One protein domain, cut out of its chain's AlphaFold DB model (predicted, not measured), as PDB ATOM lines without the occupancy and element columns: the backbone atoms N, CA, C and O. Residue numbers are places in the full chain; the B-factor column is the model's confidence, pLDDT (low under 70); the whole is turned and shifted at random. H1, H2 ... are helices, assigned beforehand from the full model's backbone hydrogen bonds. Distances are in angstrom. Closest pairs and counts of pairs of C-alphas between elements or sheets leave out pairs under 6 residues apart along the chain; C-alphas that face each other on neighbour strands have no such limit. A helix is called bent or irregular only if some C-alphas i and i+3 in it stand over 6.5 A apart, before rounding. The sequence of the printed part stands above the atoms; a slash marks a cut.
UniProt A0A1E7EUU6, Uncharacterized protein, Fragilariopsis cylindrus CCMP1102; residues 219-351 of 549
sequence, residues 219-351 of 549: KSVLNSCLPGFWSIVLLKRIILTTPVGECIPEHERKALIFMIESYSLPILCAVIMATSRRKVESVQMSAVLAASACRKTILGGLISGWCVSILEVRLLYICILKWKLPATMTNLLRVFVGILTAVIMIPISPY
ATOM      1  N   LYS A 219     -57.995 -21.231 -43.035       82.38
ATOM      2  CA  LYS A 219     -59.299 -20.940 -42.417       82.38
ATOM      3  C   LYS A 219     -59.500 -21.671 -41.084       82.38
ATOM      4  O   LYS A 219     -59.838 -21.047 -40.088       82.38
ATOM      5  N   SER A 220     -59.246 -22.981 -41.051       83.44
ATOM      6  CA  SER A 220     -59.356 -23.783 -39.822       83.44
ATOM      7  C   SER A 220     -58.369 -23.307 -38.748       83.44
ATOM      8  O   SER A 220     -58.695 -23.219 -37.563       83.44
ATOM      9  N   VAL A 221     -57.168 -22.919 -39.182       85.75
ATOM     10  CA  VAL A 221     -56.127 -22.382 -38.302       85.75
ATOM     11  C   VAL A 221     -56.517 -21.023 -37.732       85.75
ATOM     12  O   VAL A 221     -56.363 -20.816 -36.534       85.75
ATOM     13  N   LEU A 222     -57.080 -20.125 -38.542       87.06
ATOM     14  CA  LEU A 222     -57.574 -18.831 -38.069       87.06
ATOM     15  C   LEU A 222     -58.708 -18.989 -37.048       87.06
ATOM     16  O   LEU A 222     -58.662 -18.345 -36.003       87.06
ATOM     17  N   ASN A 223     -59.649 -19.910 -37.278       86.38
ATOM     18  CA  ASN A 223     -60.696 -20.225 -36.298       86.38
ATOM     19  C   ASN A 223     -60.097 -20.712 -34.971       86.38
ATOM     20  O   ASN A 223     -60.528 -20.298 -33.901       86.38
ATOM     21  N   SER A 224     -59.057 -21.547 -35.039       88.06
ATOM     22  CA  SER A 224     -58.352 -22.046 -33.851       88.06
ATOM     23  C   SER A 224     -57.568 -20.949 -33.118       88.06
ATOM     24  O   SER A 224     -57.334 -21.060 -31.918       88.06
ATOM     25  N   CYS A 225     -57.171 -19.877 -33.815       91.44
ATOM     26  CA  CYS A 225     -56.485 -18.733 -33.213       91.44
ATOM     27  C   CYS A 225     -57.434 -17.773 -32.481       91.44
ATOM     28  O   CYS A 225     -56.942 -16.939 -31.721       91.44
ATOM     29  N   LEU A 226     -58.756 -17.866 -32.686       90.31
ATOM     30  CA  LEU A 226     -59.734 -16.896 -32.179       90.31
ATOM     31  C   LEU A 226     -59.537 -16.563 -30.681       90.31
ATOM     32  O   LEU A 226     -59.376 -15.382 -30.378       90.31
ATOM     33  N   PRO A 227     -59.387 -17.526 -29.744       91.44
ATOM     34  CA  PRO A 227     -59.152 -17.201 -28.329       91.44
ATOM     35  C   PRO A 227     -57.886 -16.365 -28.068       91.44
ATOM     36  O   PRO A 227     -57.836 -15.559 -27.137       91.44
ATOM     37  N   GLY A 228     -56.847 -16.526 -28.889       92.94
ATOM     38  CA  GLY A 228     -55.617 -15.747 -28.759       92.94
ATOM     39  C   GLY A 228     -55.755 -14.318 -29.291       92.94
ATOM     40  O   GLY A 228     -55.243 -13.394 -28.663       92.94
ATOM     41  N   PHE A 229     -56.525 -14.109 -30.366       93.50
ATOM     42  CA  PHE A 229     -56.889 -12.758 -30.827       93.50
ATOM     43  C   PHE A 229     -57.614 -11.970 -29.749       93.50
ATOM     44  O   PHE A 229     -57.288 -10.819 -29.466       93.50
ATOM     45  N   TRP A 230     -58.547 -12.642 -29.097       91.56
ATOM     46  CA  TRP A 230     -59.352 -12.122 -28.009       91.56
ATOM     47  C   TRP A 230     -58.510 -11.693 -26.822       91.56
ATOM     48  O   TRP A 230     -58.613 -10.563 -26.343       91.56
ATOM     49  N   SER A 231     -57.624 -12.591 -26.404       92.88
ATOM     50  CA  SER A 231     -56.699 -12.355 -25.303       92.88
ATOM     51  C   SER A 231     -55.809 -11.141 -25.570       92.88
ATOM     52  O   SER A 231     -55.616 -10.316 -24.684       92.88
ATOM     53  N   ILE A 232     -55.312 -10.992 -26.802       94.62
ATOM     54  CA  ILE A 232     -54.436  -9.884 -27.192       94.62
ATOM     55  C   ILE A 232     -55.186  -8.547 -27.214       94.62
ATOM     56  O   ILE A 232     -54.687  -7.565 -26.659       94.62
ATOM     57  N   VAL A 233     -56.394  -8.511 -27.782       93.25
ATOM     58  CA  VAL A 233     -57.233  -7.302 -27.802       93.25
ATOM     59  C   VAL A 233     -57.606  -6.862 -26.386       93.25
ATOM     60  O   VAL A 233     -57.472  -5.684 -26.050       93.25
ATOM     61  N   LEU A 234     -58.021  -7.800 -25.527       92.25
ATOM     62  CA  LEU A 234     -58.326  -7.504 -24.126       92.25
ATOM     63  C   LEU A 234     -57.103  -7.014 -23.370       92.25
ATOM     64  O   LEU A 234     -57.186  -5.999 -22.687       92.25
ATOM     65  N   LEU A 235     -55.970  -7.704 -23.505       93.19
ATOM     66  CA  LEU A 235     -54.735  -7.324 -22.832       93.19
ATOM     67  C   LEU A 235     -54.327  -5.898 -23.215       93.19
ATOM     68  O   LEU A 235     -54.088  -5.071 -22.334       93.19
ATOM     69  N   LYS A 236     -54.325  -5.585 -24.517       92.94
ATOM     70  CA  LYS A 236     -54.034  -4.237 -25.017       92.94
ATOM     71  C   LYS A 236     -55.010  -3.211 -24.435       92.94
ATOM     72  O   LYS A 236     -54.579  -2.175 -23.932       92.94
ATOM     73  N   ARG A 237     -56.316  -3.501 -24.439       91.50
ATOM     74  CA  ARG A 237     -57.343  -2.600 -23.893       91.50
ATOM     75  C   ARG A 237     -57.180  -2.379 -22.389       91.50
ATOM     76  O   ARG A 237     -57.273  -1.237 -21.947       91.50
ATOM     77  N   ILE A 238     -56.904  -3.429 -21.615       92.00
ATOM     78  CA  ILE A 238     -56.670  -3.356 -20.165       92.00
ATOM     79  C   ILE A 238     -55.468  -2.453 -19.875       92.00
ATOM     80  O   ILE A 238     -55.592  -1.525 -19.078       92.00
ATOM     81  N   ILE A 239     -54.343  -2.663 -20.566       91.81
ATOM     82  CA  ILE A 239     -53.132  -1.838 -20.411       91.81
ATOM     83  C   ILE A 239     -53.412  -0.363 -20.739       91.81
ATOM     84  O   ILE A 239     -52.847   0.523 -20.107       91.81
ATOM     85  N   LEU A 240     -54.271  -0.084 -21.723       89.38
ATOM     86  CA  LEU A 240     -54.553   1.284 -22.164       89.38
ATOM     87  C   LEU A 240     -55.601   2.024 -21.324       89.38
ATOM     88  O   LEU A 240     -55.567   3.249 -21.276       89.38
ATOM     89  N   THR A 241     -56.556   1.316 -20.720       87.44
ATOM     90  CA  THR A 241     -57.760   1.945 -20.136       87.44
ATOM     91  C   THR A 241     -57.942   1.708 -18.641       87.44
ATOM     92  O   THR A 241     -58.801   2.347 -18.037       87.44
ATOM     93  N   THR A 242     -57.168   0.808 -18.030       86.94
ATOM     94  CA  THR A 242     -57.281   0.497 -16.597       86.94
ATOM     95  C   THR A 242     -56.063   0.996 -15.810       86.94
ATOM     96  O   THR A 242     -54.974   1.098 -16.380       86.94
ATOM     97  N   PRO A 243     -56.194   1.213 -14.484       86.88
ATOM     98  CA  PRO A 243     -55.085   1.651 -13.624       86.88
ATOM     99  C   PRO A 243     -53.886   0.690 -13.596       86.88
ATOM    100  O   PRO A 243     -52.778   1.075 -13.228       86.88
ATOM    101  N   VAL A 244     -54.070  -0.566 -14.019       86.56
ATOM    102  CA  VAL A 244     -52.980  -1.548 -14.139       86.56
ATOM    103  C   VAL A 244     -51.896  -1.047 -15.097       86.56
ATOM    104  O   VAL A 244     -50.710  -1.231 -14.841       86.56
ATOM    105  N   GLY A 245     -52.285  -0.358 -16.173       82.38
ATOM    106  CA  GLY A 245     -51.338   0.233 -17.115       82.38
ATOM    107  C   GLY A 245     -50.578   1.438 -16.564       82.38
ATOM    108  O   GLY A 245     -49.532   1.793 -17.099       82.38
ATOM    109  N   GLU A 246     -51.078   2.080 -15.511       86.06
ATOM    110  CA  GLU A 246     -50.392   3.186 -14.830       86.06
ATOM    111  C   GLU A 246     -49.319   2.678 -13.859       86.06
ATOM    112  O   GLU A 246     -48.381   3.406 -13.548       86.06
ATOM    113  N   CYS A 247     -49.401   1.409 -13.445       89.62
ATOM    114  CA  CYS A 247     -48.381   0.756 -12.622       89.62
ATOM    115  C   CYS A 247     -47.078   0.471 -13.395       89.62
ATOM    116  O   CYS A 247     -46.061   0.156 -12.784       89.62
ATOM    117  N   ILE A 248     -47.106   0.552 -14.730       89.50
ATOM    118  CA  ILE A 248     -45.969   0.254 -15.606       89.50
ATOM    119  C   ILE A 248     -45.307   1.573 -16.037       89.50
ATOM    120  O   ILE A 248     -46.009   2.450 -16.556       89.50
ATOM    121  N   PRO A 249     -43.973   1.724 -15.903       93.12
ATOM    122  CA  PRO A 249     -43.252   2.885 -16.420       93.12
ATOM    123  C   PRO A 249     -43.586   3.160 -17.892       93.12
ATOM    124  O   PRO A 249     -43.651   2.245 -18.711       93.12
ATOM    125  N   GLU A 250     -43.769   4.430 -18.267       89.94
ATOM    126  CA  GLU A 250     -44.307   4.795 -19.588       89.94
ATOM    127  C   GLU A 250     -43.492   4.223 -20.764       89.94
ATOM    128  O   GLU A 250     -44.062   3.777 -21.764       89.94
ATOM    129  N   HIS A 251     -42.162   4.200 -20.636       92.25
ATOM    130  CA  HIS A 251     -41.264   3.623 -21.638       92.25
ATOM    131  C   HIS A 251     -41.494   2.112 -21.816       92.25
ATOM    132  O   HIS A 251     -41.620   1.630 -22.943       92.25
ATOM    133  N   GLU A 252     -41.611   1.370 -20.714       92.19
ATOM    134  CA  GLU A 252     -41.876  -0.073 -20.726       92.19
ATOM    135  C   GLU A 252     -43.274  -0.378 -21.262       92.19
ATOM    136  O   GLU A 252     -43.447  -1.292 -22.067       92.19
ATOM    137  N   ARG A 253     -44.266   0.447 -20.909       92.00
ATOM    138  CA  ARG A 253     -45.630   0.333 -21.432       92.00
ATOM    139  C   ARG A 253     -45.674   0.503 -22.950       92.00
ATOM    140  O   ARG A 253     -46.310  -0.295 -23.635       92.00
ATOM    141  N   LYS A 254     -44.985   1.515 -23.492       92.25
ATOM    142  CA  LYS A 254     -44.877   1.739 -24.946       92.25
ATOM    143  C   LYS A 254     -44.187   0.566 -25.648       92.25
ATOM    144  O   LYS A 254     -44.666   0.127 -26.691       92.25
ATOM    145  N   ALA A 255     -43.113   0.032 -25.064       93.38
ATOM    146  CA  ALA A 255     -42.425  -1.144 -25.594       93.38
ATOM    147  C   ALA A 255     -43.325  -2.392 -25.590       93.38
ATOM    148  O   ALA A 255     -43.389  -3.108 -26.588       93.38
ATOM    149  N   LEU A 256     -44.077  -2.622 -24.510       92.81
ATOM    150  CA  LEU A 256     -45.016  -3.737 -24.405       92.81
ATOM    151  C   LEU A 256     -46.129  -3.646 -25.457       92.81
ATOM    152  O   LEU A 256     -46.393  -4.623 -26.154       92.81
ATOM    153  N   ILE A 257     -46.740  -2.467 -25.626       93.19
ATOM    154  CA  ILE A 257     -47.755  -2.239 -26.665       93.19
ATOM    155  C   ILE A 257     -47.159  -2.490 -28.052       93.19
ATOM    156  O   ILE A 257     -47.760  -3.199 -28.856       93.19
ATOM    157  N   PHE A 258     -45.954  -1.983 -28.320       93.62
ATOM    158  CA  PHE A 258     -45.272  -2.218 -29.590       93.62
ATOM    159  C   PHE A 258     -45.068  -3.711 -29.880       93.62
ATOM    160  O   PHE A 258     -45.291  -4.147 -31.013       93.62
ATOM    161  N   MET A 259     -44.675  -4.498 -28.872       93.50
ATOM    162  CA  MET A 259     -44.513  -5.949 -29.000       93.50
ATOM    163  C   MET A 259     -45.843  -6.651 -29.281       93.50
ATOM    164  O   MET A 259     -45.901  -7.513 -30.162       93.50
ATOM    165  N   ILE A 260     -46.909  -6.241 -28.587       94.00
ATOM    166  CA  ILE A 260     -48.262  -6.768 -28.785       94.00
ATOM    167  C   ILE A 260     -48.746  -6.519 -30.218       94.00
ATOM    168  O   ILE A 260     -49.173  -7.450 -30.897       94.00
ATOM    169  N   GLU A 261     -48.623  -5.282 -30.701       93.31
ATOM    170  CA  GLU A 261     -49.057  -4.898 -32.049       93.31
ATOM    171  C   GLU A 261     -48.208  -5.528 -33.155       93.31
ATOM    172  O   GLU A 261     -48.698  -5.759 -34.259       93.31
ATOM    173  N   SER A 262     -46.918  -5.744 -32.895       92.25
ATOM    174  CA  SER A 262     -45.963  -6.124 -33.938       92.25
ATOM    175  C   SER A 262     -45.747  -7.626 -34.059       92.25
ATOM    176  O   SER A 262     -45.483  -8.081 -35.170       92.25
ATOM    177  N   TYR A 263     -45.829  -8.388 -32.964       94.25
ATOM    178  CA  TYR A 263     -45.338  -9.770 -32.942       94.25
ATOM    179  C   TYR A 263     -46.301 -10.789 -32.332       94.25
ATOM    180  O   TYR A 263     -46.285 -11.941 -32.763       94.25
ATOM    181  N   SER A 264     -47.160 -10.413 -31.379       94.62
ATOM    182  CA  SER A 264     -47.972 -11.396 -30.643       94.62
ATOM    183  C   SER A 264     -48.897 -12.226 -31.542       94.62
ATOM    184  O   SER A 264     -48.893 -13.454 -31.450       94.62
ATOM    185  N   LEU A 265     -49.647 -11.584 -32.444       94.69
ATOM    186  CA  LEU A 265     -50.556 -12.278 -33.367       94.69
ATOM    187  C   LEU A 265     -49.835 -13.079 -34.464       94.69
ATOM    188  O   LEU A 265     -50.176 -14.249 -34.650       94.69
ATOM    189  N   PRO A 266     -48.816 -12.530 -35.156       95.06
ATOM    190  CA  PRO A 266     -48.009 -13.303 -36.098       95.06
ATOM    191  C   PRO A 266     -47.399 -14.571 -35.486       95.06
ATOM    192  O   PRO A 266     -47.473 -15.637 -36.097       95.06
ATOM    193  N   ILE A 267     -46.846 -14.477 -34.267       95.94
ATOM    194  CA  ILE A 267     -46.265 -15.625 -33.551       95.94
ATOM    195  C   ILE A 267     -47.339 -16.664 -33.234       95.94
ATOM    196  O   ILE A 267     -47.147 -17.845 -33.529       95.94
ATOM    197  N   LEU A 268     -48.483 -16.239 -32.687       95.25
ATOM    198  CA  LEU A 268     -49.606 -17.131 -32.403       95.25
ATOM    199  C   LEU A 268     -50.035 -17.898 -33.663       95.25
ATOM    200  O   LEU A 268     -50.103 -19.128 -33.652       95.25
ATOM    201  N   CYS A 269     -50.277 -17.185 -34.766       94.81
ATOM    202  CA  CYS A 269     -50.711 -17.798 -36.016       94.81
ATOM    203  C   CYS A 269     -49.662 -18.752 -36.594       94.81
ATOM    204  O   CYS A 269     -50.030 -19.814 -37.093       94.81
ATOM    205  N   ALA A 270     -48.371 -18.431 -36.484       95.31
ATOM    206  CA  ALA A 270     -47.305 -19.321 -36.928       95.31
ATOM    207  C   ALA A 270     -47.257 -20.622 -36.126       95.31
ATOM    208  O   ALA A 270     -47.158 -21.699 -36.715       95.31
ATOM    209  N   VAL A 271     -47.370 -20.548 -34.798       94.81
ATOM    210  CA  VAL A 271     -47.329 -21.728 -33.924       94.81
ATOM    211  C   VAL A 271     -48.533 -22.636 -34.171       94.81
ATOM    212  O   VAL A 271     -48.358 -23.845 -34.351       94.81
ATOM    213  N   ILE A 272     -49.749 -22.084 -34.244       93.50
ATOM    214  CA  ILE A 272     -50.956 -22.882 -34.521       93.50
ATOM    215  C   ILE A 272     -50.906 -23.462 -35.941       93.50
ATOM    216  O   ILE A 272     -51.204 -24.641 -36.137       93.50
ATOM    217  N   MET A 273     -50.449 -22.687 -36.933       92.94
ATOM    218  CA  MET A 273     -50.277 -23.192 -38.298       92.94
ATOM    219  C   MET A 273     -49.256 -24.330 -38.357       92.94
ATOM    220  O   MET A 273     -49.520 -25.356 -38.982       92.94
ATOM    221  N   ALA A 274     -48.113 -24.194 -37.686       91.56
ATOM    222  CA  ALA A 274     -47.073 -25.213 -37.693       91.56
ATOM    223  C   ALA A 274     -47.525 -26.505 -36.991       91.56
ATOM    224  O   ALA A 274     -47.304 -27.608 -37.498       91.56
ATOM    225  N   THR A 275     -48.225 -26.366 -35.862       89.25
ATOM    226  CA  THR A 275     -48.699 -27.501 -35.053       89.25
ATOM    227  C   THR A 275     -49.938 -28.197 -35.605       89.25
ATOM    228  O   THR A 275     -50.211 -29.337 -35.232       89.25
ATOM    229  N   SER A 276     -50.656 -27.564 -36.537       85.50
ATOM    230  CA  SER A 276     -51.835 -28.149 -37.186       85.50
ATOM    231  C   SER A 276     -51.540 -29.447 -37.955       85.50
ATOM    232  O   SER A 276     -52.439 -30.266 -38.130       85.50
ATOM    233  N   ARG A 277     -50.286 -29.660 -38.391       78.62
ATOM    234  CA  ARG A 277     -49.837 -30.917 -39.020       78.62
ATOM    235  C   ARG A 277     -49.234 -31.895 -38.024       78.62
ATOM    236  O   ARG A 277     -49.444 -33.095 -38.153       78.62
ATOM    237  N   ARG A 278     -48.433 -31.388 -37.082       74.56
ATOM    238  CA  ARG A 278     -47.693 -32.189 -36.097       74.56
ATOM    239  C   ARG A 278     -47.511 -31.411 -34.802       74.56
ATOM    240  O   ARG A 278     -46.938 -30.325 -34.802       74.56
ATOM    241  N   LYS A 279     -47.949 -31.994 -33.689       76.88
ATOM    242  CA  LYS A 279     -47.832 -31.407 -32.349       76.88
ATOM    243  C   LYS A 279     -46.514 -31.836 -31.699       76.88
ATOM    244  O   LYS A 279     -46.496 -32.745 -30.883       76.88
ATOM    245  N   VAL A 280     -45.416 -31.203 -32.105       79.38
ATOM    246  CA  VAL A 280     -44.068 -31.469 -31.573       79.38
ATOM    247  C   VAL A 280     -43.458 -30.167 -31.056       79.38
ATOM    248  O   VAL A 280     -43.588 -29.126 -31.698       79.38
ATOM    249  N   GLU A 281     -42.774 -30.220 -29.914       81.44
ATOM    250  CA  GLU A 281     -42.169 -29.044 -29.266       81.44
ATOM    251  C   GLU A 281     -41.139 -28.336 -30.164       81.44
ATOM    252  O   GLU A 281     -41.154 -27.111 -30.277       81.44
ATOM    253  N   SER A 282     -40.305 -29.089 -30.897       83.94
ATOM    254  CA  SER A 282     -39.334 -28.521 -31.849       83.94
ATOM    255  C   SER A 282     -40.004 -27.679 -32.938       83.94
ATOM    256  O   SER A 282     -39.484 -26.637 -33.331       83.94
ATOM    257  N   VAL A 283     -41.188 -28.094 -33.397       88.69
ATOM    258  CA  VAL A 283     -41.976 -27.377 -34.410       88.69
ATOM    259  C   VAL A 283     -42.512 -26.063 -33.842       88.69
ATOM    260  O   VAL A 283     -42.473 -25.045 -34.531       88.69
ATOM    261  N   GLN A 284     -42.965 -26.063 -32.584       91.75
ATOM    262  CA  GLN A 284     -43.423 -24.852 -31.899       91.75
ATOM    263  C   GLN A 284     -42.282 -23.841 -31.753       91.75
ATOM    264  O   GLN A 284     -42.439 -22.684 -32.142       91.75
ATOM    265  N   MET A 285     -41.116 -24.285 -31.275       92.06
ATOM    266  CA  MET A 285     -39.932 -23.430 -31.121       92.06
ATOM    267  C   MET A 285     -39.485 -22.837 -32.464       92.06
ATOM    268  O   MET A 285     -39.284 -21.626 -32.573       92.06
ATOM    269  N   SER A 286     -39.405 -23.660 -33.515       93.50
ATOM    270  CA  SER A 286     -39.089 -23.200 -34.872       93.50
ATOM    271  C   SER A 286     -40.093 -22.173 -35.395       93.50
ATOM    272  O   SER A 286     -39.692 -21.209 -36.043       93.50
ATOM    273  N   ALA A 287     -41.386 -22.356 -35.123       95.31
ATOM    274  CA  ALA A 287     -42.428 -21.434 -35.564       95.31
ATOM    275  C   ALA A 287     -42.330 -20.069 -34.868       95.31
ATOM    276  O   ALA A 287     -42.464 -19.044 -35.535       95.31
ATOM    277  N   VAL A 288     -42.027 -20.041 -33.564       95.75
ATOM    278  CA  VAL A 288     -41.778 -18.789 -32.826       95.75
ATOM    279  C   VAL A 288     -40.594 -18.033 -33.430       95.75
ATOM    280  O   VAL A 288     -40.704 -16.840 -33.714       95.75
ATOM    281  N   LEU A 289     -39.481 -18.727 -33.691       95.50
ATOM    282  CA  LEU A 289     -38.306 -18.117 -34.318       95.50
ATOM    283  C   LEU A 289     -38.611 -17.614 -35.732       95.50
ATOM    284  O   LEU A 289     -38.238 -16.494 -36.066       95.50
ATOM    285  N   ALA A 290     -39.335 -18.387 -36.543       95.75
ATOM    286  CA  ALA A 290     -39.719 -17.986 -37.896       95.75
ATOM    287  C   ALA A 290     -40.600 -16.724 -37.908       95.75
ATOM    288  O   ALA A 290     -40.394 -15.815 -38.715       95.75
ATOM    289  N   ALA A 291     -41.555 -16.644 -36.980       95.88
ATOM    290  CA  ALA A 291     -42.482 -15.526 -36.869       95.88
ATOM    291  C   ALA A 291     -41.857 -14.252 -36.287       95.88
ATOM    292  O   ALA A 291     -42.423 -13.174 -36.458       95.88
ATOM    293  N   SER A 292     -40.675 -14.336 -35.667       93.19
ATOM    294  CA  SER A 292     -39.949 -13.155 -35.177       93.19
ATOM    295  C   SER A 292     -39.608 -12.149 -36.288       93.19
ATOM    296  O   SER A 292     -39.483 -10.954 -36.025       93.19
ATOM    297  N   ALA A 293     -39.527 -12.603 -37.544       93.31
ATOM    298  CA  ALA A 293     -39.347 -11.744 -38.714       93.31
ATOM    299  C   ALA A 293     -40.667 -11.184 -39.286       93.31
ATOM    300  O   ALA A 293     -40.640 -10.282 -40.121       93.31
ATOM    301  N   CYS A 294     -41.823 -11.699 -38.854       93.12
ATOM    302  CA  CYS A 294     -43.144 -11.400 -39.415       93.12
ATOM    303  C   CYS A 294     -43.800 -10.200 -38.719       93.12
ATOM    304  O   CYS A 294     -44.824 -10.328 -38.046       93.12
ATOM    305  N   ARG A 295     -43.197  -9.017 -38.853       90.94
ATOM    306  CA  ARG A 295     -43.675  -7.804 -38.181       90.94
ATOM    307  C   ARG A 295     -45.038  -7.363 -38.724       90.94
ATOM    308  O   ARG A 295     -45.164  -7.118 -39.920       90.94
ATOM    309  N   LYS A 296     -46.011  -7.190 -37.820       89.75
ATOM    310  CA  LYS A 296     -47.368  -6.680 -38.096       89.75
ATOM    311  C   LYS A 296     -48.087  -7.441 -39.217       89.75
ATOM    312  O   LYS A 296     -48.835  -6.842 -39.975       89.75
ATOM    313  N   THR A 297     -47.841  -8.750 -39.355       93.12
ATOM    314  CA  THR A 297     -48.498  -9.555 -40.394       93.12
ATOM    315  C   THR A 297     -48.873 -10.970 -39.941       93.12
ATOM    316  O   THR A 297     -48.032 -11.857 -39.792       93.12
ATOM    317  N   ILE A 298     -50.172 -11.220 -39.770       93.75
ATOM    318  CA  ILE A 298     -50.750 -12.551 -39.542       93.75
ATOM    319  C   ILE A 298     -50.531 -13.438 -40.760       93.75
ATOM    320  O   ILE A 298     -50.234 -14.618 -40.600       93.75
ATOM    321  N   LEU A 299     -50.625 -12.888 -41.979       93.50
ATOM    322  CA  LEU A 299     -50.335 -13.644 -43.201       93.50
ATOM    323  C   LEU A 299     -48.886 -14.141 -43.214       93.50
ATOM    324  O   LEU A 299     -48.651 -15.305 -43.533       93.50
ATOM    325  N   GLY A 300     -47.927 -13.302 -42.808       94.12
ATOM    326  CA  GLY A 300     -46.540 -13.738 -42.635       94.12
ATOM    327  C   GLY A 300     -46.399 -14.804 -41.548       94.12
ATOM    328  O   GLY A 300     -45.707 -15.798 -41.757       94.12
ATOM    329  N   GLY A 301     -47.127 -14.670 -40.435       94.81
ATOM    330  CA  GLY A 301     -47.234 -15.712 -39.408       94.81
ATOM    331  C   GLY A 301     -47.729 -17.053 -39.969       94.81
ATOM    332  O   GLY A 301     -47.075 -18.080 -39.816       94.81
ATOM    333  N   LEU A 302     -48.840 -17.057 -40.706       94.50
ATOM    334  CA  LEU A 302     -49.391 -18.266 -41.328       94.50
ATOM    335  C   LEU A 302     -48.422 -18.885 -42.347       94.50
ATOM    336  O   LEU A 302     -48.193 -20.094 -42.326       94.50
ATOM    337  N   ILE A 303     -47.815 -18.080 -43.222       94.50
ATOM    338  CA  ILE A 303     -46.858 -18.571 -44.225       94.50
ATOM    339  C   ILE A 303     -45.610 -19.144 -43.545       94.50
ATOM    340  O   ILE A 303     -45.175 -20.241 -43.892       94.50
ATOM    341  N   SER A 304     -45.063 -18.452 -42.543       94.94
ATOM    342  CA  SER A 304     -43.883 -18.915 -41.805       94.94
ATOM    343  C   SER A 304     -44.149 -20.225 -41.059       94.94
ATOM    344  O   SER A 304     -43.374 -21.172 -41.197       94.94
ATOM    345  N   GLY A 305     -45.284 -20.345 -40.363       93.81
ATOM    346  CA  GLY A 305     -45.695 -21.589 -39.710       93.81
ATOM    347  C   GLY A 305     -45.905 -22.743 -40.697       93.81
ATOM    348  O   GLY A 305     -45.498 -23.876 -40.435       93.81
ATOM    349  N   TRP A 306     -46.472 -22.461 -41.876       92.81
ATOM    350  CA  TRP A 306     -46.616 -23.451 -42.944       92.81
ATOM    351  C   TRP A 306     -45.260 -23.925 -43.483       92.81
ATOM    352  O   TRP A 306     -45.040 -25.135 -43.582       92.81
ATOM    353  N   CYS A 307     -44.332 -23.004 -43.757       92.62
ATOM    354  CA  CYS A 307     -42.966 -23.319 -44.178       92.62
ATOM    355  C   CYS A 307     -42.253 -24.201 -43.147       92.62
ATOM    356  O   CYS A 307     -41.738 -25.262 -43.507       92.62
ATOM    357  N   VAL A 308     -42.298 -23.822 -41.865       93.50
ATOM    358  CA  VAL A 308     -41.730 -24.613 -40.761       93.50
ATOM    359  C   VAL A 308     -42.332 -26.016 -40.735       93.50
ATOM    360  O   VAL A 308     -41.591 -26.995 -40.676       93.50
ATOM    361  N   SER A 309     -43.656 -26.143 -40.868       88.94
ATOM    362  CA  SER A 309     -44.334 -27.446 -40.828       88.94
ATOM    363  C   SER A 309     -43.846 -28.432 -41.897       88.94
ATOM    364  O   SER A 309     -43.851 -29.637 -41.657       88.94
ATOM    365  N   ILE A 310     -43.419 -27.936 -43.065       88.31
ATOM    366  CA  ILE A 310     -42.948 -28.750 -44.195       88.31
ATOM    367  C   ILE A 310     -41.448 -29.010 -44.091       88.31
ATOM    368  O   ILE A 310     -41.000 -30.150 -44.222       88.31
ATOM    369  N   LEU A 311     -40.667 -27.948 -43.900       89.88
ATOM    370  CA  LEU A 311     -39.209 -28.010 -43.930       89.88
ATOM    371  C   LEU A 311     -38.659 -28.820 -42.758       89.88
ATOM    372  O   LEU A 311     -37.690 -29.554 -42.929       89.88
ATOM    373  N   GLU A 312     -39.305 -28.748 -41.595       88.81
ATOM    374  CA  GLU A 312     -38.855 -29.448 -40.396       88.81
ATOM    375  C   GLU A 312     -38.989 -30.975 -40.532       88.81
ATOM    376  O   GLU A 312     -38.039 -31.688 -40.208       88.81
ATOM    377  N   VAL A 313     -40.086 -31.472 -41.135       84.75
ATOM    378  CA  VAL A 313     -40.246 -32.903 -41.485       84.75
ATOM    379  C   VAL A 313     -39.115 -33.351 -42.406       84.75
ATOM    380  O   VAL A 313     -38.491 -34.389 -42.206       84.75
ATOM    381  N   ARG A 314     -38.867 -32.569 -43.463       86.25
ATOM    382  CA  ARG A 314     -37.875 -32.925 -44.481       86.25
ATOM    383  C   ARG A 314     -36.479 -32.958 -43.884       86.25
ATOM    384  O   ARG A 314     -35.725 -33.884 -44.166       86.25
ATOM    385  N   LEU A 315     -36.152 -31.980 -43.040       86.88
ATOM    386  CA  LEU A 315     -34.865 -31.934 -42.367       86.88
ATOM    387  C   LEU A 315     -34.697 -33.105 -41.395       86.88
ATOM    388  O   LEU A 315     -33.624 -33.697 -41.380       86.88
ATOM    389  N   LEU A 316     -35.745 -33.485 -40.652       85.00
ATOM    390  CA  LEU A 316     -35.739 -34.674 -39.792       85.00
ATOM    391  C   LEU A 316     -35.339 -35.931 -40.580       85.00
ATOM    392  O   LEU A 316     -34.400 -36.624 -40.192       85.00
ATOM    393  N   TYR A 317     -36.001 -36.195 -41.710       84.25
ATOM    394  CA  TYR A 317     -35.697 -37.372 -42.526       84.25
ATOM    395  C   TYR A 317     -34.305 -37.314 -43.151       84.25
ATOM    396  O   TYR A 317     -33.599 -38.317 -43.146       84.25
ATOM    397  N   ILE A 318     -33.865 -36.150 -43.635       86.44
ATOM    398  CA  ILE A 318     -32.508 -35.988 -44.176       86.44
ATOM    399  C   ILE A 318     -31.454 -36.231 -43.087       86.44
ATOM    400  O   ILE A 318     -30.478 -36.941 -43.329       86.44
ATOM    401  N   CYS A 319     -31.651 -35.686 -41.883       84.50
ATOM    402  CA  CYS A 319     -30.707 -35.835 -40.777       84.50
ATOM    403  C   CYS A 319     -30.557 -37.294 -40.340       84.50
ATOM    404  O   CYS A 319     -29.435 -37.739 -40.106       84.50
ATOM    405  N   ILE A 320     -31.668 -38.033 -40.254       80.50
ATOM    406  CA  ILE A 320     -31.646 -39.430 -39.806       80.50
ATOM    407  C   ILE A 320     -31.193 -40.360 -40.934       80.50
ATOM    408  O   ILE A 320     -30.209 -41.070 -40.763       80.50
ATOM    409  N   LEU A 321     -31.862 -40.331 -42.091       81.56
ATOM    410  CA  LEU A 321     -31.646 -41.319 -43.154       81.56
ATOM    411  C   LEU A 321     -30.366 -41.071 -43.956       81.56
ATOM    412  O   LEU A 321     -29.684 -42.010 -44.349       81.56
ATOM    413  N   LYS A 322     -30.049 -39.802 -44.248       84.06
ATOM    414  CA  LYS A 322     -28.941 -39.458 -45.151       84.06
ATOM    415  C   LYS A 322     -27.672 -39.096 -44.397       84.06
ATOM    416  O   LYS A 322     -26.590 -39.528 -44.774       84.06
ATOM    417  N   TRP A 323     -27.791 -38.256 -43.372       83.62
ATOM    418  CA  TRP A 323     -26.631 -37.766 -42.625       83.62
ATOM    419  C   TRP A 323     -26.280 -38.615 -41.411       83.62
ATOM    420  O   TRP A 323     -25.220 -38.392 -40.834       83.62
ATOM    421  N   LYS A 324     -27.139 -39.577 -41.042       82.62
ATOM    422  CA  LYS A 324     -26.939 -40.476 -39.902       82.62
ATOM    423  C   LYS A 324     -26.483 -39.695 -38.671       82.62
ATOM    424  O   LYS A 324     -25.462 -40.003 -38.062       82.62
ATOM    425  N   LEU A 325     -27.206 -38.626 -38.342       81.75
ATOM    426  CA  LEU A 325     -26.900 -37.805 -37.177       81.75
ATOM    427  C   LEU A 325     -27.523 -38.408 -35.913       81.75
ATOM    428  O   LEU A 325     -28.601 -39.005 -35.980       81.75
ATOM    429  N   PRO A 326     -26.894 -38.239 -34.738       76.19
ATOM    430  CA  PRO A 326     -27.520 -38.588 -33.468       76.19
ATOM    431  C   PRO A 326     -28.837 -37.827 -33.256       76.19
ATOM    432  O   PRO A 326     -29.001 -36.686 -33.707       76.19
ATOM    433  N   ALA A 327     -29.769 -38.432 -32.517       72.69
ATOM    434  CA  ALA A 327     -31.108 -37.880 -32.305       72.69
ATOM    435  C   ALA A 327     -31.087 -36.486 -31.640       72.69
ATOM    436  O   ALA A 327     -31.834 -35.595 -32.050       72.69
ATOM    437  N   THR A 328     -30.189 -36.254 -30.673       75.56
ATOM    438  CA  THR A 328     -30.022 -34.940 -30.021       75.56
ATOM    439  C   THR A 328     -29.604 -33.857 -31.021       75.56
ATOM    440  O   THR A 328     -30.210 -32.788 -31.060       75.56
ATOM    441  N   MET A 329     -28.617 -34.139 -31.880       82.25
ATOM    442  CA  MET A 329     -28.159 -33.190 -32.905       82.25
ATOM    443  C   MET A 329     -29.252 -32.916 -33.941       82.25
ATOM    444  O   MET A 329     -29.445 -31.776 -34.357       82.25
ATOM    445  N   THR A 330     -30.011 -33.948 -34.314       82.69
ATOM    446  CA  THR A 330     -31.156 -33.813 -35.222       82.69
ATOM    447  C   THR A 330     -32.186 -32.827 -34.672       82.69
ATOM    448  O   THR A 330     -32.631 -31.944 -35.400       82.69
ATOM    449  N   ASN A 331     -32.524 -32.902 -33.383       80.44
ATOM    450  CA  ASN A 331     -33.479 -31.971 -32.782       80.44
ATOM    451  C   ASN A 331     -32.954 -30.536 -32.670       80.44
ATOM    452  O   ASN A 331     -33.716 -29.605 -32.918       80.44
ATOM    453  N   LEU A 332     -31.660 -30.345 -32.405       84.12
ATOM    454  CA  LEU A 332     -31.049 -29.013 -32.454       84.12
ATOM    455  C   LEU A 332     -31.091 -28.426 -33.873       84.12
ATOM    456  O   LEU A 332     -31.512 -27.287 -34.057       84.12
ATOM    457  N   LEU A 333     -30.730 -29.215 -34.890       88.31
ATOM    458  CA  LEU A 333     -30.768 -28.793 -36.294       88.31
ATOM    459  C   LEU A 333     -32.185 -28.474 -36.782       88.31
ATOM    460  O   LEU A 333     -32.369 -27.540 -37.558       88.31
ATOM    461  N   ARG A 334     -33.202 -29.194 -36.298       86.44
ATOM    462  CA  ARG A 334     -34.613 -28.919 -36.621       86.44
ATOM    463  C   ARG A 334     -35.039 -27.503 -36.236       86.44
ATOM    464  O   ARG A 334     -35.817 -26.900 -36.974       86.44
ATOM    465  N   VAL A 335     -34.481 -26.936 -35.164       86.75
ATOM    466  CA  VAL A 335     -34.765 -25.554 -34.737       86.75
ATOM    467  C   VAL A 335     -34.194 -24.511 -35.709       86.75
ATOM    468  O   VAL A 335     -34.795 -23.452 -35.910       86.75
ATOM    469  N   PHE A 336     -33.099 -24.821 -36.416       90.94
ATOM    470  CA  PHE A 336     -32.529 -23.925 -37.436       90.94
ATOM    471  C   PHE A 336     -33.468 -23.682 -38.619       90.94
ATOM    472  O   PHE A 336     -33.327 -22.670 -39.305       90.94
ATOM    473  N   VAL A 337     -34.466 -24.546 -38.837       92.88
ATOM    474  CA  VAL A 337     -35.528 -24.294 -39.822       92.88
ATOM    475  C   VAL A 337     -36.270 -23.000 -39.498       92.88
ATOM    476  O   VAL A 337     -36.613 -22.254 -40.416       92.88
ATOM    477  N   GLY A 338     -36.473 -22.697 -38.213       93.50
ATOM    478  CA  GLY A 338     -37.059 -21.433 -37.775       93.50
ATOM    479  C   GLY A 338     -36.216 -20.232 -38.197       93.50
ATOM    480  O   GLY A 338     -36.740 -19.298 -38.796       93.50
ATOM    481  N   ILE A 339     -34.897 -20.296 -37.981       94.94
ATOM    482  CA  ILE A 339     -33.950 -19.235 -38.367       94.94
ATOM    483  C   ILE A 339     -33.921 -19.061 -39.888       94.94
ATOM    484  O   ILE A 339     -34.034 -17.943 -40.385       94.94
ATOM    485  N   LEU A 340     -33.824 -20.159 -40.640       94.75
ATOM    486  CA  LEU A 340     -33.839 -20.121 -42.102       94.75
ATOM    487  C   LEU A 340     -35.139 -19.498 -42.628       94.75
ATOM    488  O   LEU A 340     -35.108 -18.639 -43.507       94.75
ATOM    489  N   THR A 341     -36.278 -19.896 -42.059       95.38
ATOM    490  CA  THR A 341     -37.585 -19.342 -42.429       95.38
ATOM    491  C   THR A 341     -37.672 -17.860 -42.071       95.38
ATOM    492  O   THR A 341     -38.166 -17.079 -42.878       95.38
ATOM    493  N   ALA A 342     -37.143 -17.443 -40.916       96.06
ATOM    494  CA  ALA A 342     -37.083 -16.037 -40.527       96.06
ATOM    495  C   ALA A 342     -36.285 -15.208 -41.545       96.06
ATOM    496  O   ALA A 342     -36.781 -14.190 -42.015       96.06
ATOM    497  N   VAL A 343     -35.099 -15.676 -41.957       95.75
ATOM    498  CA  VAL A 343     -34.260 -14.998 -42.963       95.75
ATOM    499  C   VAL A 343     -34.997 -14.826 -44.293       95.75
ATOM    500  O   VAL A 343     -34.931 -13.756 -44.894       95.75
ATOM    501  N   ILE A 344     -35.750 -15.841 -44.724       94.81
ATOM    502  CA  ILE A 344     -36.589 -15.768 -45.933       94.81
ATOM    503  C   ILE A 344     -37.745 -14.772 -45.749       94.81
ATOM    504  O   ILE A 344     -38.106 -14.061 -46.686       94.81
ATOM    505  N   MET A 345     -38.324 -14.697 -44.549       95.06
ATOM    506  CA  MET A 345     -39.461 -13.824 -44.258       95.06
ATOM    507  C   MET A 345     -39.089 -12.352 -44.075       95.06
ATOM    508  O   MET A 345     -39.953 -11.511 -44.311       95.06
ATOM    509  N   ILE A 346     -37.842 -12.009 -43.727       94.62
ATOM    510  CA  ILE A 346     -37.384 -10.611 -43.577       94.62
ATOM    511  C   ILE A 346     -37.746  -9.734 -44.795       94.62
ATOM    512  O   ILE A 346     -38.375  -8.696 -44.591       94.62
ATOM    513  N   PRO A 347     -37.413 -10.106 -46.048       94.56
ATOM    514  CA  PRO A 347     -37.780  -9.298 -47.212       94.56
ATOM    515  C   PRO A 347     -39.268  -9.388 -47.585       94.56
ATOM    516  O   PRO A 347     -39.783  -8.468 -48.209       94.56
ATOM    517  N   ILE A 348     -39.973 -10.467 -47.222       94.12
ATOM    518  CA  ILE A 348     -41.371 -10.714 -47.627       94.12
ATOM    519  C   ILE A 348     -42.365 -10.030 -46.676       94.12
ATOM    520  O   ILE A 348     -43.399  -9.515 -47.106       94.12
ATOM    521  N   SER A 349     -42.054 -10.006 -45.379       93.81
ATOM    522  CA  SER A 349     -42.934  -9.501 -44.322       93.81
ATOM    523  C   SER A 349     -43.423  -8.064 -44.553       93.81
ATOM    524  O   SER A 349     -44.612  -7.838 -44.334       93.81
ATOM    525  N   PRO A 350     -42.596  -7.096 -45.004       93.44
ATOM    526  CA  PRO A 350     -43.063  -5.734 -45.258       93.44
ATOM    527  C   PRO A 350     -44.161  -5.670 -46.325       93.44
ATOM    528  O   PRO A 350     -45.143  -4.959 -46.144       93.44
ATOM    529  N   TYR A 351     -44.049  -6.465 -47.394       93.81
ATOM    530  CA  TYR A 351     -45.064  -6.512 -48.449       93.81
ATOM    531  C   TYR A 351     -46.377  -7.122 -47.944       93.81
ATOM    532  O   TYR A 351     -47.452  -6.600 -48.230       93.81
TER     533      TYR A 351
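Overview. This is residues 219 to 351 of the 549 residues of an uncharacterized protein of Fragilariopsis cylindrus CCMP1102 (UniProt A0A1E7EUU6). An elongated, all-helix body: H3b, H4, H5 and H6 form an up-and-down bundle, each running against the one before, and an arm made of H1, H2 and H3a extends from it, with H1 running back beside both arms of the bent helix H3. H2 lies at the far tip of that arm, and the turn between H5 and H6 lies toward the opposite end of the length. The printed part has 133 residues with six named helices, H1 to H6 in chain order, and no named strand. It is only just compact, close to loose, with a radius of gyration of the C-alphas of 16.9 A and spans of 57 by 31 by 28 A.

Arrangement. The longest helix, H3, residues 250 to 275, was assigned as one helix by its hydrogen bonds but is bent: C-alphas 262 and 265 are 7.7 A apart, and its arms H3a, residues 250 to 262, and H3b, residues 265 to 275, stand at a steep tilt of 44 degrees. H3b touches H4, residues 281 to 291, in a hairpin, opposite ways at 35.2 degrees, only just steep; their closest C-alphas, of Ile 267 and Ala 291, are 5.0 A apart. H5, residues 298 to 322, touches H3b with residues 298 to 309 alone, the same way at 36 degrees, only just steep; the closest C-alphas, of Ala 270 and Gly 305, are 3.9 A apart. H6, residues 327 to 351, touches H4 the same way at a shallow tilt of 23 degrees, with the C-alphas of Ser 286 and Gly 338 closest at 4.0 A. H5 and H6 form a hairpin, with the C-alphas of Glu 312 and Arg 334 closest at 5.7 A. H1, residues 219 to 241, touches H3b opposite ways at a shallow tilt of 30 degrees, with the C-alphas of Val 221 and Met 273 closest at 5.9 A. H1 touches H3a with residues 232 to 239 alone, the C-alphas of Lys 236 and Ile 257 being closest at 6.8 A. H2, residues 243 to 247, touches H1 only at the corner, with the C-alphas of Ile 239 and Gly 245 closest at 4.3 A. H3a is apart from H4, H5 and H6. Every O i to N i+4 pair is within hydrogen-bond range in H2, H3a, H3b and H4, against 17 of 19 in H1, 20 of 21 in H5 and 12 of 21 in H6.

Along the chain. H1 begins at C-alpha 219, (-59.299, -20.940, -42.417), and spans 32.0 A; it is irregular, with C-alphas 224 and 227 7.4 A apart. H3a spans 18.1 A and H5 35.1 A. H6 spans 37.9 A to C-alpha 351, (-45.064, -6.512, -48.449), and is only just irregular, with C-alphas 344 and 347 6.7 A apart.

Size, cuts and confidence. The two C-alphas farthest apart, of Pro 243 and Lys 322, are 58.0 A apart. The printed part has no cut and no long link. The mean pLDDT of the printed part is 90.0, and no printed residue is under 70.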